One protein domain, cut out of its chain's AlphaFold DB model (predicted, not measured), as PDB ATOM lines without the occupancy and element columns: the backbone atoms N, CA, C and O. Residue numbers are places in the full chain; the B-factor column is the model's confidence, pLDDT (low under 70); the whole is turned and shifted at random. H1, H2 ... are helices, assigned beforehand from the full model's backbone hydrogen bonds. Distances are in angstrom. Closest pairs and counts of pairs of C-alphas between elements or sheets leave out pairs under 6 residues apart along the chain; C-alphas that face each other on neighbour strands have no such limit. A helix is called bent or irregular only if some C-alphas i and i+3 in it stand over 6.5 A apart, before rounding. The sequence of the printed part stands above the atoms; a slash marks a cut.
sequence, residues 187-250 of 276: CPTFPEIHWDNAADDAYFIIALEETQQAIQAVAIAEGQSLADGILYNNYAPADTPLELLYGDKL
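AT A GLANCE: This is residues 187 to 250 of the 276 residues of the protein "FAD-binding PCMH-type domain-containing protein" of Moniliophthora roreri (UniProt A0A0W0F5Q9). One long helix, H1, makes most of the longest axis, and residues 187 to 197 run alongside it in the opposite direction before the chain turns into it. From the other end of H1 a long loop, residues 222 to 241, folds back and leads to the short, uneven helix H2, away from H1; residues 196 to 203, of which 198 to 203 belong to H1, stick out at the far end. The printed part has 64 residues with two named helices, H1 then H2, and no named strand; the class is all helix. It is only just loose, close to compact, with a radius of gyration of the C-alphas of 13.3 A, and flat, spanning 40 by 28 by 14 A.

HOW THE PARTS SIT: Look first at H1, residues 198 to 221, and then at H2, residues 242 to 250: they are apart, with no C-alpha of the one within 8 A of the other. Check the backbones by O i to N i+4: 18 of 20 pairs are within hydrogen-bond range in H1, and 2 of 5 in H2, where 3 of 6 O i to N i+3 pairs are within range.

IN THESE COORDINATES: Find C-alpha 198 at (15.890, 37.616, -104.705); from there H1 runs 35.0 A to C-alpha 221 at (43.020, 23.309, -87.778). H1 is irregular, with C-alphas 199 and 202 7.5 A apart. H2 goes from Leu 242 to Leu 250, 7.0 A, and ends at (23.313, 5.473, -92.687). It too is irregular, with C-alphas 245 and 248 9.6 A apart.

THE WHOLE: The two C-alphas farthest apart, those of Asn 197 and Asp 248, are 40.6 A apart. The link from H1 to H2, 20 residues, is long. The printed part has no cut. In the B-factor column of this predicted model, the mean pLDDT of the printed part is 84.2, and residue 187 is under 70.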
ATOM      1  N   CYS A 187      29.501  20.700 -82.875       68.88
ATOM      2  CA  CYS A 187      29.589  22.157 -82.818       68.88
ATOM      3  C   CYS A 187      29.000  22.736 -84.112       68.88
ATOM      4  O   CYS A 187      29.709  22.821 -85.117       68.88
ATOM      5  N   PRO A 188      27.699  23.068 -84.148       70.19
ATOM      6  CA  PRO A 188      27.113  23.631 -85.350       70.19
ATOM      7  C   PRO A 188      27.728  24.996 -85.661       70.19
ATOM      8  O   PRO A 188      27.715  25.894 -84.821       70.19
ATOM      9  N   THR A 189      28.184  25.173 -86.897       71.44
ATOM     10  CA  THR A 189      28.436  26.503 -87.456       71.44
ATOM     11  C   THR A 189      27.241  26.869 -88.317       71.44
ATOM     12  O   THR A 189      26.931  26.152 -89.263       71.44
ATOM     13  N   PHE A 190      26.561  27.959 -87.976       74.31
ATOM     14  CA  PHE A 190      25.386  28.428 -88.702       74.31
ATOM     15  C   PHE A 190      25.481  29.946 -88.887       74.31
ATOM     16  O   PHE A 190      25.026  30.702 -88.024       74.31
ATOM     17  N   PRO A 191      26.166  30.412 -89.944       77.75
ATOM     18  CA  PRO A 191      26.072  31.806 -90.335       77.75
ATOM     19  C   PRO A 191      24.651  32.071 -90.857       77.75
ATOM     20  O   PRO A 191      24.109  31.279 -91.620       77.75
ATOM     21  N   GLU A 192      24.049  33.181 -90.435       77.62
ATOM     22  CA  GLU A 192      22.751  33.646 -90.930       77.62
ATOM     23  C   GLU A 192      22.951  35.026 -91.560       77.62
ATOM     24  O   GLU A 192      23.575  35.911 -90.968       77.62
ATOM     25  N   ILE A 193      22.466  35.188 -92.789       83.38
ATOM     26  CA  ILE A 193      22.516  36.440 -93.540       83.38
ATOM     27  C   ILE A 193      21.116  36.678 -94.100       83.38
ATOM     28  O   ILE A 193      20.482  35.750 -94.592       83.38
ATOM     29  N   HIS A 194      20.649  37.924 -94.034       84.75
ATOM     30  CA  HIS A 194      19.368  38.344 -94.590       84.75
ATOM     31  C   HIS A 194      19.602  39.375 -95.689       84.75
ATOM     32  O   HIS A 194      20.446  40.265 -95.542       84.75
ATOM     33  N   TRP A 195      18.842  39.265 -96.773       89.75
ATOM     34  CA  TRP A 195      18.838  40.214 -97.878       89.75
ATOM     35  C   TRP A 195      17.426  40.313 -98.463       89.75
ATOM     36  O   TRP A 195      16.638  39.378 -98.355       89.75
ATOM     37  N   ASP A 196      17.101  41.459 -99.063       89.12
ATOM     38  CA  ASP A 196      15.723  41.766 -99.478       89.12
ATOM     39  C   ASP A 196      15.420  41.377-100.933       89.12
ATOM     40  O   ASP A 196      14.263  41.244-101.328       89.12
ATOM     41  N   ASN A 197      16.449  41.264-101.772       89.94
ATOM     42  CA  ASN A 197      16.284  41.122-103.211       89.94
ATOM     43  C   ASN A 197      16.660  39.716-103.672       89.94
ATOM     44  O   ASN A 197      17.836  39.363-103.675       89.94
ATOM     45  N   ALA A 198      15.678  38.962-104.168       87.50
ATOM     46  CA  ALA A 198      15.890  37.616-104.705       87.50
ATOM     47  C   ALA A 198      16.916  37.562-105.861       87.50
ATOM     48  O   ALA A 198      17.498  36.521-106.149       87.50
ATOM     49  N   ALA A 199      17.185  38.688-106.537       93.38
ATOM     50  CA  ALA A 199      18.245  38.750-107.546       93.38
ATOM     51  C   ALA A 199      19.657  38.538-106.961       93.38
ATOM     52  O   ALA A 199      20.570  38.187-107.710       93.38
ATOM     53  N   ASP A 200      19.828  38.733-105.651       92.94
ATOM     54  CA  ASP A 200      21.098  38.575-104.944       92.94
ATOM     55  C   ASP A 200      21.266  37.172-104.323       92.94
ATOM     56  O   ASP A 200      22.333  36.875-103.782       92.94
ATOM     57  N   ASP A 201      20.267  36.283-104.449       87.31
ATOM     58  CA  ASP A 201      20.260  34.935-103.852       87.31
ATOM     59  C   ASP A 201      21.540  34.158-104.165       87.31
ATOM     60  O   ASP A 201      22.217  33.665-103.266       87.31
ATOM     61  N   ALA A 202      21.918  34.091-105.445       90.06
ATOM     62  CA  ALA A 202      23.093  33.337-105.872       90.06
ATOM     63  C   ALA A 202      24.388  33.863-105.234       90.06
ATOM     64  O   ALA A 202      25.266  33.078-104.893       90.06
ATOM     65  N   TYR A 203      24.508  35.182-105.057       93.31
ATOM     66  CA  TYR A 203      25.678  35.776-104.420       93.31
ATOM     67  C   TYR A 203      25.737  35.410-102.934       93.31
ATOM     68  O   TYR A 203      26.773  34.944-102.460       93.31
ATOM     69  N   PHE A 204      24.635  35.600-102.203       90.31
ATOM     70  CA  PHE A 204      24.617  35.370-100.761       90.31
ATOM     71  C   PHE A 204      24.691  33.889-100.393       90.31
ATOM     72  O   PHE A 204      25.382  33.561 -99.433       90.31
ATOM     73  N   ILE A 205      24.068  32.999-101.169       84.81
ATOM     74  CA  ILE A 205      24.175  31.546-100.970       84.81
ATOM     75  C   ILE A 205      25.635  31.096-101.132       84.81
ATOM     76  O   ILE A 205      26.170  30.452-100.232       84.81
ATOM     77  N   ILE A 206      26.318  31.514-102.206       87.69
ATOM     78  CA  ILE A 206      27.739  31.184-102.422       87.69
ATOM     79  C   ILE A 206      28.608  31.752-101.292       87.69
ATOM     80  O   ILE A 206      29.447  31.046-100.737       87.69
ATOM     81  N   ALA A 207      28.394  33.013-100.904       90.25
ATOM     82  CA  ALA A 207      29.156  33.635 -99.823       90.25
ATOM     83  C   ALA A 207      28.955  32.917 -98.476       90.25
ATOM     84  O   ALA A 207      29.892  32.823 -97.675       90.25
ATOM     85  N   LEU A 208      27.748  32.403 -98.217       85.75
ATOM     86  CA  LEU A 208      27.427  31.635 -97.019       85.75
ATOM     87  C   LEU A 208      28.168  30.296 -97.000       85.75
ATOM     88  O   LEU A 208      28.800  29.964 -95.995       85.75
ATOM     89  N   GLU A 209      28.146  29.574 -98.121       82.06
ATOM     90  CA  GLU A 209      28.867  28.310 -98.297       82.06
ATOM     91  C   GLU A 209      30.377  28.498 -98.110       82.06
ATOM     92  O   GLU A 209      31.000  27.777 -97.325       82.06
ATOM     93  N   GLU A 210      30.969  29.505 -98.760       88.12
ATOM     94  CA  GLU A 210      32.393  29.833 -98.625       88.12
ATOM     95  C   GLU A 210      32.758  30.205 -97.179       88.12
ATOM     96  O   GLU A 210      33.774  29.750 -96.646       88.12
ATOM     97  N   THR A 211      31.907  30.990 -96.510       88.19
ATOM     98  CA  THR A 211      32.100  31.384 -95.106       88.19
ATOM     99  C   THR A 211      32.050  30.172 -94.180       88.19
ATOM    100  O   THR A 211      32.923  30.008 -93.324       88.19
ATOM    101  N   GLN A 212      31.061  29.294 -94.354       83.19
ATOM    102  CA  GLN A 212      30.917  28.078 -93.559       83.19
ATOM    103  C   GLN A 212      32.120  27.144 -93.750       83.19
ATOM    104  O   GLN A 212      32.663  26.640 -92.766       83.19
ATOM    105  N   GLN A 213      32.592  26.968 -94.989       83.69
ATOM    106  CA  GLN A 213      33.789  26.177 -95.288       83.69
ATOM    107  C   GLN A 213      35.048  26.772 -94.645       83.69
ATOM    108  O   GLN A 213      35.847  26.035 -94.064       83.69
ATOM    109  N   ALA A 214      35.218  28.096 -94.698       89.19
ATOM    110  CA  ALA A 214      36.360  28.775 -94.092       89.19
ATOM    111  C   ALA A 214      36.376  28.632 -92.560       89.19
ATOM    112  O   ALA A 214      37.415  28.296 -91.988       89.19
ATOM    113  N   ILE A 215      35.231  28.829 -91.894       86.88
ATOM    114  CA  ILE A 215      35.111  28.649 -90.439       86.88
ATOM    115  C   ILE A 215      35.399  27.195 -90.059       86.88
ATOM    116  O   ILE A 215      36.193  26.943 -89.151       86.88
ATOM    117  N   GLN A 216      34.818  26.237 -90.786       83.19
ATOM    118  CA  GLN A 216      35.036  24.815 -90.538       83.19
ATOM    119  C   GLN A 216      36.515  24.433 -90.704       83.19
ATOM    120  O   GLN A 216      37.054  23.697 -89.879       83.19
ATOM    121  N   ALA A 217      37.204  24.967 -91.716       86.81
ATOM    122  CA  ALA A 217      38.630  24.723 -91.923       86.81
ATOM    123  C   ALA A 217      39.488  25.227 -90.748       86.81
ATOM    124  O   ALA A 217      40.397  24.519 -90.307       86.81
ATOM    125  N   VAL A 218      39.184  26.412 -90.207       90.69
ATOM    126  CA  VAL A 218      39.868  26.951 -89.019       90.69
ATOM    127  C   VAL A 218      39.567  26.101 -87.784       90.69
ATOM    128  O   VAL A 218      40.494  25.701 -87.086       90.69
ATOM    129  N   ALA A 219      38.300  25.747 -87.551       86.44
ATOM    130  CA  ALA A 219      37.908  24.917 -86.413       86.44
ATOM    131  C   ALA A 219      38.595  23.540 -86.434       86.44
ATOM    132  O   ALA A 219      39.033  23.049 -85.393       86.44
ATOM    133  N   ILE A 220      38.753  22.932 -87.615       85.94
ATOM    134  CA  ILE A 220      39.525  21.693 -87.791       85.94
ATOM    135  C   ILE A 220      41.008  21.924 -87.478       85.94
ATOM    136  O   ILE A 220      41.608  21.138 -86.744       85.94
ATOM    137  N   ALA A 221      41.608  22.996 -88.004       90.81
ATOM    138  CA  ALA A 221      43.020  23.309 -87.778       90.81
ATOM    139  C   ALA A 221      43.345  23.560 -86.293       90.81
ATOM    140  O   ALA A 221      44.440  23.228 -85.838       90.81
ATOM    141  N   GLU A 222      42.392  24.100 -85.534       91.88
ATOM    142  CA  GLU A 222      42.507  24.341 -84.093       91.88
ATOM    143  C   GLU A 222      42.124  23.127 -83.225       91.88
ATOM    144  O   GLU A 222      42.201  23.199 -81.999       91.88
ATOM    145  N   GLY A 223      41.715  22.006 -83.831       86.75
ATOM    146  CA  GLY A 223      41.274  20.811 -83.104       86.75
ATOM    147  C   GLY A 223      39.929  20.974 -82.386       86.75
ATOM    148  O   GLY A 223      39.629  20.207 -81.473       86.75
ATOM    149  N   GLN A 224      39.127  21.966 -82.784       82.56
ATOM    150  CA  GLN A 224      37.784  22.231 -82.257       82.56
ATOM    151  C   GLN A 224      36.678  21.529 -83.059       82.56
ATOM    152  O   GLN A 224      35.544  21.434 -82.595       82.56
ATOM    153  N   SER A 225      36.996  21.034 -84.257       80.94
ATOM    154  CA  SER A 225      36.074  20.303 -85.127       80.94
ATOM    155  C   SER A 225      36.797  19.183 -85.877       80.94
ATOM    156  O   SER A 225      38.026  19.095 -85.871       80.94
ATOM    157  N   LEU A 226      36.029  18.308 -86.521       78.81
ATOM    158  CA  LEU A 226      36.534  17.172 -87.290       78.81
ATOM    159  C   LEU A 226      36.126  17.311 -88.759       78.81
ATOM    160  O   LEU A 226      35.024  17.766 -89.062       78.81
ATOM    161  N   ALA A 227      37.004  16.896 -89.675       76.62
ATOM    162  CA  ALA A 227      36.707  16.899 -91.111       76.62
ATOM    163  C   ALA A 227      35.587  15.907 -91.482       76.62
ATOM    164  O   ALA A 227      34.847  16.141 -92.428       76.62
ATOM    165  N   ASP A 228      35.455  14.829 -90.709       74.94
ATOM    166  CA  ASP A 228      34.375  13.839 -90.746       74.94
ATOM    167  C   ASP A 228      33.352  14.075 -89.614       74.94
ATOM    168  O   ASP A 228      32.696  13.145 -89.141       74.94
ATOM    169  N   GLY A 229      33.268  15.309 -89.107       74.00
ATOM    170  CA  GLY A 229      32.296  15.682 -88.089       74.00
ATOM    171  C   GLY A 229      30.873  15.519 -88.613       74.00
ATOM    172  O   GLY A 229      30.579  15.904 -89.744       74.00
ATOM    173  N   ILE A 230      29.987  14.962 -87.783       75.50
ATOM    174  CA  ILE A 230      28.565  14.889 -88.116       75.50
ATOM    175  C   ILE A 230      28.012  16.315 -88.149       75.50
ATOM    176  O   ILE A 230      28.092  17.044 -87.156       75.50
ATOM    177  N   LEU A 231      27.457  16.707 -89.291       80.12
ATOM    178  CA  LEU A 231      26.772  17.973 -89.465       80.12
ATOM    179  C   LEU A 231      25.398  17.910 -88.810       80.12
ATOM    180  O   LEU A 231      24.633  16.956 -88.960       80.12
ATOM    181  N   TYR A 232      25.085  18.967 -88.071       82.94
ATOM    182  CA  TYR A 232      23.801  19.104 -87.412       82.94
ATOM    183  C   TYR A 232      22.700  19.342 -88.450       82.94
ATOM    184  O   TYR A 232      22.680  20.382 -89.104       82.94
ATOM    185  N   ASN A 233      21.779  18.388 -88.598       82.25
ATOM    186  CA  ASN A 233      20.821  18.348 -89.706       82.25
ATOM    187  C   ASN A 233      19.921  19.592 -89.822       82.25
ATOM    188  O   ASN A 233      19.587  19.976 -90.935       82.25
ATOM    189  N   ASN A 234      19.552  20.241 -88.710       81.44
ATOM    190  CA  ASN A 234      18.728  21.460 -88.749       81.44
ATOM    191  C   ASN A 234      19.455  22.664 -89.377       81.44
ATOM    192  O   ASN A 234      18.799  23.633 -89.744       81.44
ATOM    193  N   TYR A 235      20.786  22.612 -89.486       80.94
ATOM    194  CA  TYR A 235      21.630  23.664 -90.070       80.94
ATOM    195  C   TYR A 235      22.437  23.169 -91.276       80.94
ATOM    196  O   TYR A 235      23.300  23.883 -91.780       80.94
ATOM    197  N   ALA A 236      22.196  21.935 -91.718       80.56
ATOM    198  CA  ALA A 236      22.896  21.364 -92.852       80.56
ATOM    199  C   ALA A 236      22.254  21.839 -94.169       80.56
ATOM    200  O   ALA A 236      21.024  21.830 -94.276       80.56
ATOM    201  N   PRO A 237      23.055  22.208 -95.187       78.62
ATOM    202  CA  PRO A 237      22.561  22.439 -96.543       78.62
ATOM    203  C   PRO A 237      21.752  21.254 -97.085       78.62
ATOM    204  O   PRO A 237      22.038  20.100 -96.756       78.62
ATOM    205  N   ALA A 238      20.762  21.513 -97.943       79.56
ATOM    206  CA  ALA A 238      19.874  20.472 -98.476       79.56
ATOM    207  C   ALA A 238      20.603  19.394 -99.300       79.56
ATOM    208  O   ALA A 238      20.140  18.256 -99.369       79.56
ATOM    209  N   ASP A 239      21.735  19.741 -99.913       81.44
ATOM    210  CA  ASP A 239      22.582  18.862-100.721       81.44
ATOM    211  C   ASP A 239      23.684  18.159 -99.909       81.44
ATOM    212  O   ASP A 239      24.514  17.445-100.478       81.44
ATOM    213  N   THR A 240      23.682  18.318 -98.579       83.38
ATOM    214  CA  THR A 240      24.654  17.673 -97.692       83.38
ATOM    215  C   THR A 240      24.640  16.151 -97.890       83.38
ATOM    216  O   THR A 240      23.592  15.523 -97.706       83.38
ATOM    217  N   PRO A 241      25.794  15.524 -98.200       87.19
ATOM    218  CA  PRO A 241      25.909  14.071 -98.254       87.19
ATOM    219  C   PRO A 241      25.435  13.414 -96.955       87.19
ATOM    220  O   PRO A 241      25.825  13.817 -95.858       87.19
ATOM    221  N   LEU A 242      24.618  12.366 -97.066       89.12
ATOM    222  CA  LEU A 242      24.004  11.693 -95.915       89.12
ATOM    223  C   LEU A 242      25.040  11.095 -94.959       89.12
ATOM    224  O   LEU A 242      24.786  10.969 -93.764       89.12
ATOM    225  N   GLU A 243      26.213  10.731 -95.467       87.44
ATOM    226  CA  GLU A 243      27.335  10.227 -94.680       87.44
ATOM    227  C   GLU A 243      27.824  11.280 -93.676       87.44
ATOM    228  O   GLU A 243      28.220  10.926 -92.567       87.44
ATOM    229  N   LEU A 244      27.728  12.567 -94.028       83.44
ATOM    230  CA  LEU A 244      28.058  13.679 -93.136       83.44
ATOM    231  C   LEU A 244      26.948  13.967 -92.119       83.44
ATOM    232  O   LEU A 244      27.204  14.658 -91.143       83.44
ATOM    233  N   LEU A 245      25.735  13.438 -92.301       84.38
ATOM    234  CA  LEU A 245      24.612  13.613 -91.368       84.38
ATOM    235  C   LEU A 245      24.437  12.421 -90.424       84.38
ATOM    236  O   LEU A 245      24.068  12.585 -89.263       84.38
ATOM    237  N   TYR A 246      24.677  11.210 -90.926       85.88
ATOM    238  CA  TYR A 246      24.308   9.970 -90.240       85.88
ATOM    239  C   TYR A 246      25.485   9.020 -90.001       85.88
ATOM    240  O   TYR A 246      25.325   8.042 -89.268       85.88
ATOM    241  N   GLY A 247      26.656   9.288 -90.590       86.12
ATOM    242  CA  GLY A 247      27.872   8.504 -90.382       86.12
ATOM    243  C   GLY A 247      27.662   7.001 -90.581       86.12
ATOM    244  O   GLY A 247      27.092   6.550 -91.575       86.12
ATOM    245  N   ASP A 248      28.086   6.212 -89.594       87.06
ATOM    246  CA  ASP A 248      27.986   4.748 -89.601       87.06
ATOM    247  C   ASP A 248      26.541   4.219 -89.497       87.06
ATOM    248  O   ASP A 248      26.293   3.035 -89.739       87.06
ATOM    249  N   LYS A 249      25.568   5.073 -89.148       87.56
ATOM    250  CA  LYS A 249      24.155   4.686 -89.021       87.56
ATOM    251  C   LYS A 249      23.404   4.718 -90.346       87.56
ATOM    252  O   LYS A 249      22.293   4.191 -90.397       87.56
ATOM    253  N   LEU A 250      23.988   5.282 -91.404       90.19
ATOM    254  CA  LEU A 250      23.313   5.473 -92.687       90.19
ATOM    255  C   LEU A 250      22.772   4.163 -93.286       90.19
ATOM    256  O   LEU A 250      21.610   4.102 -93.681       90.19
TER     257      LEU A 250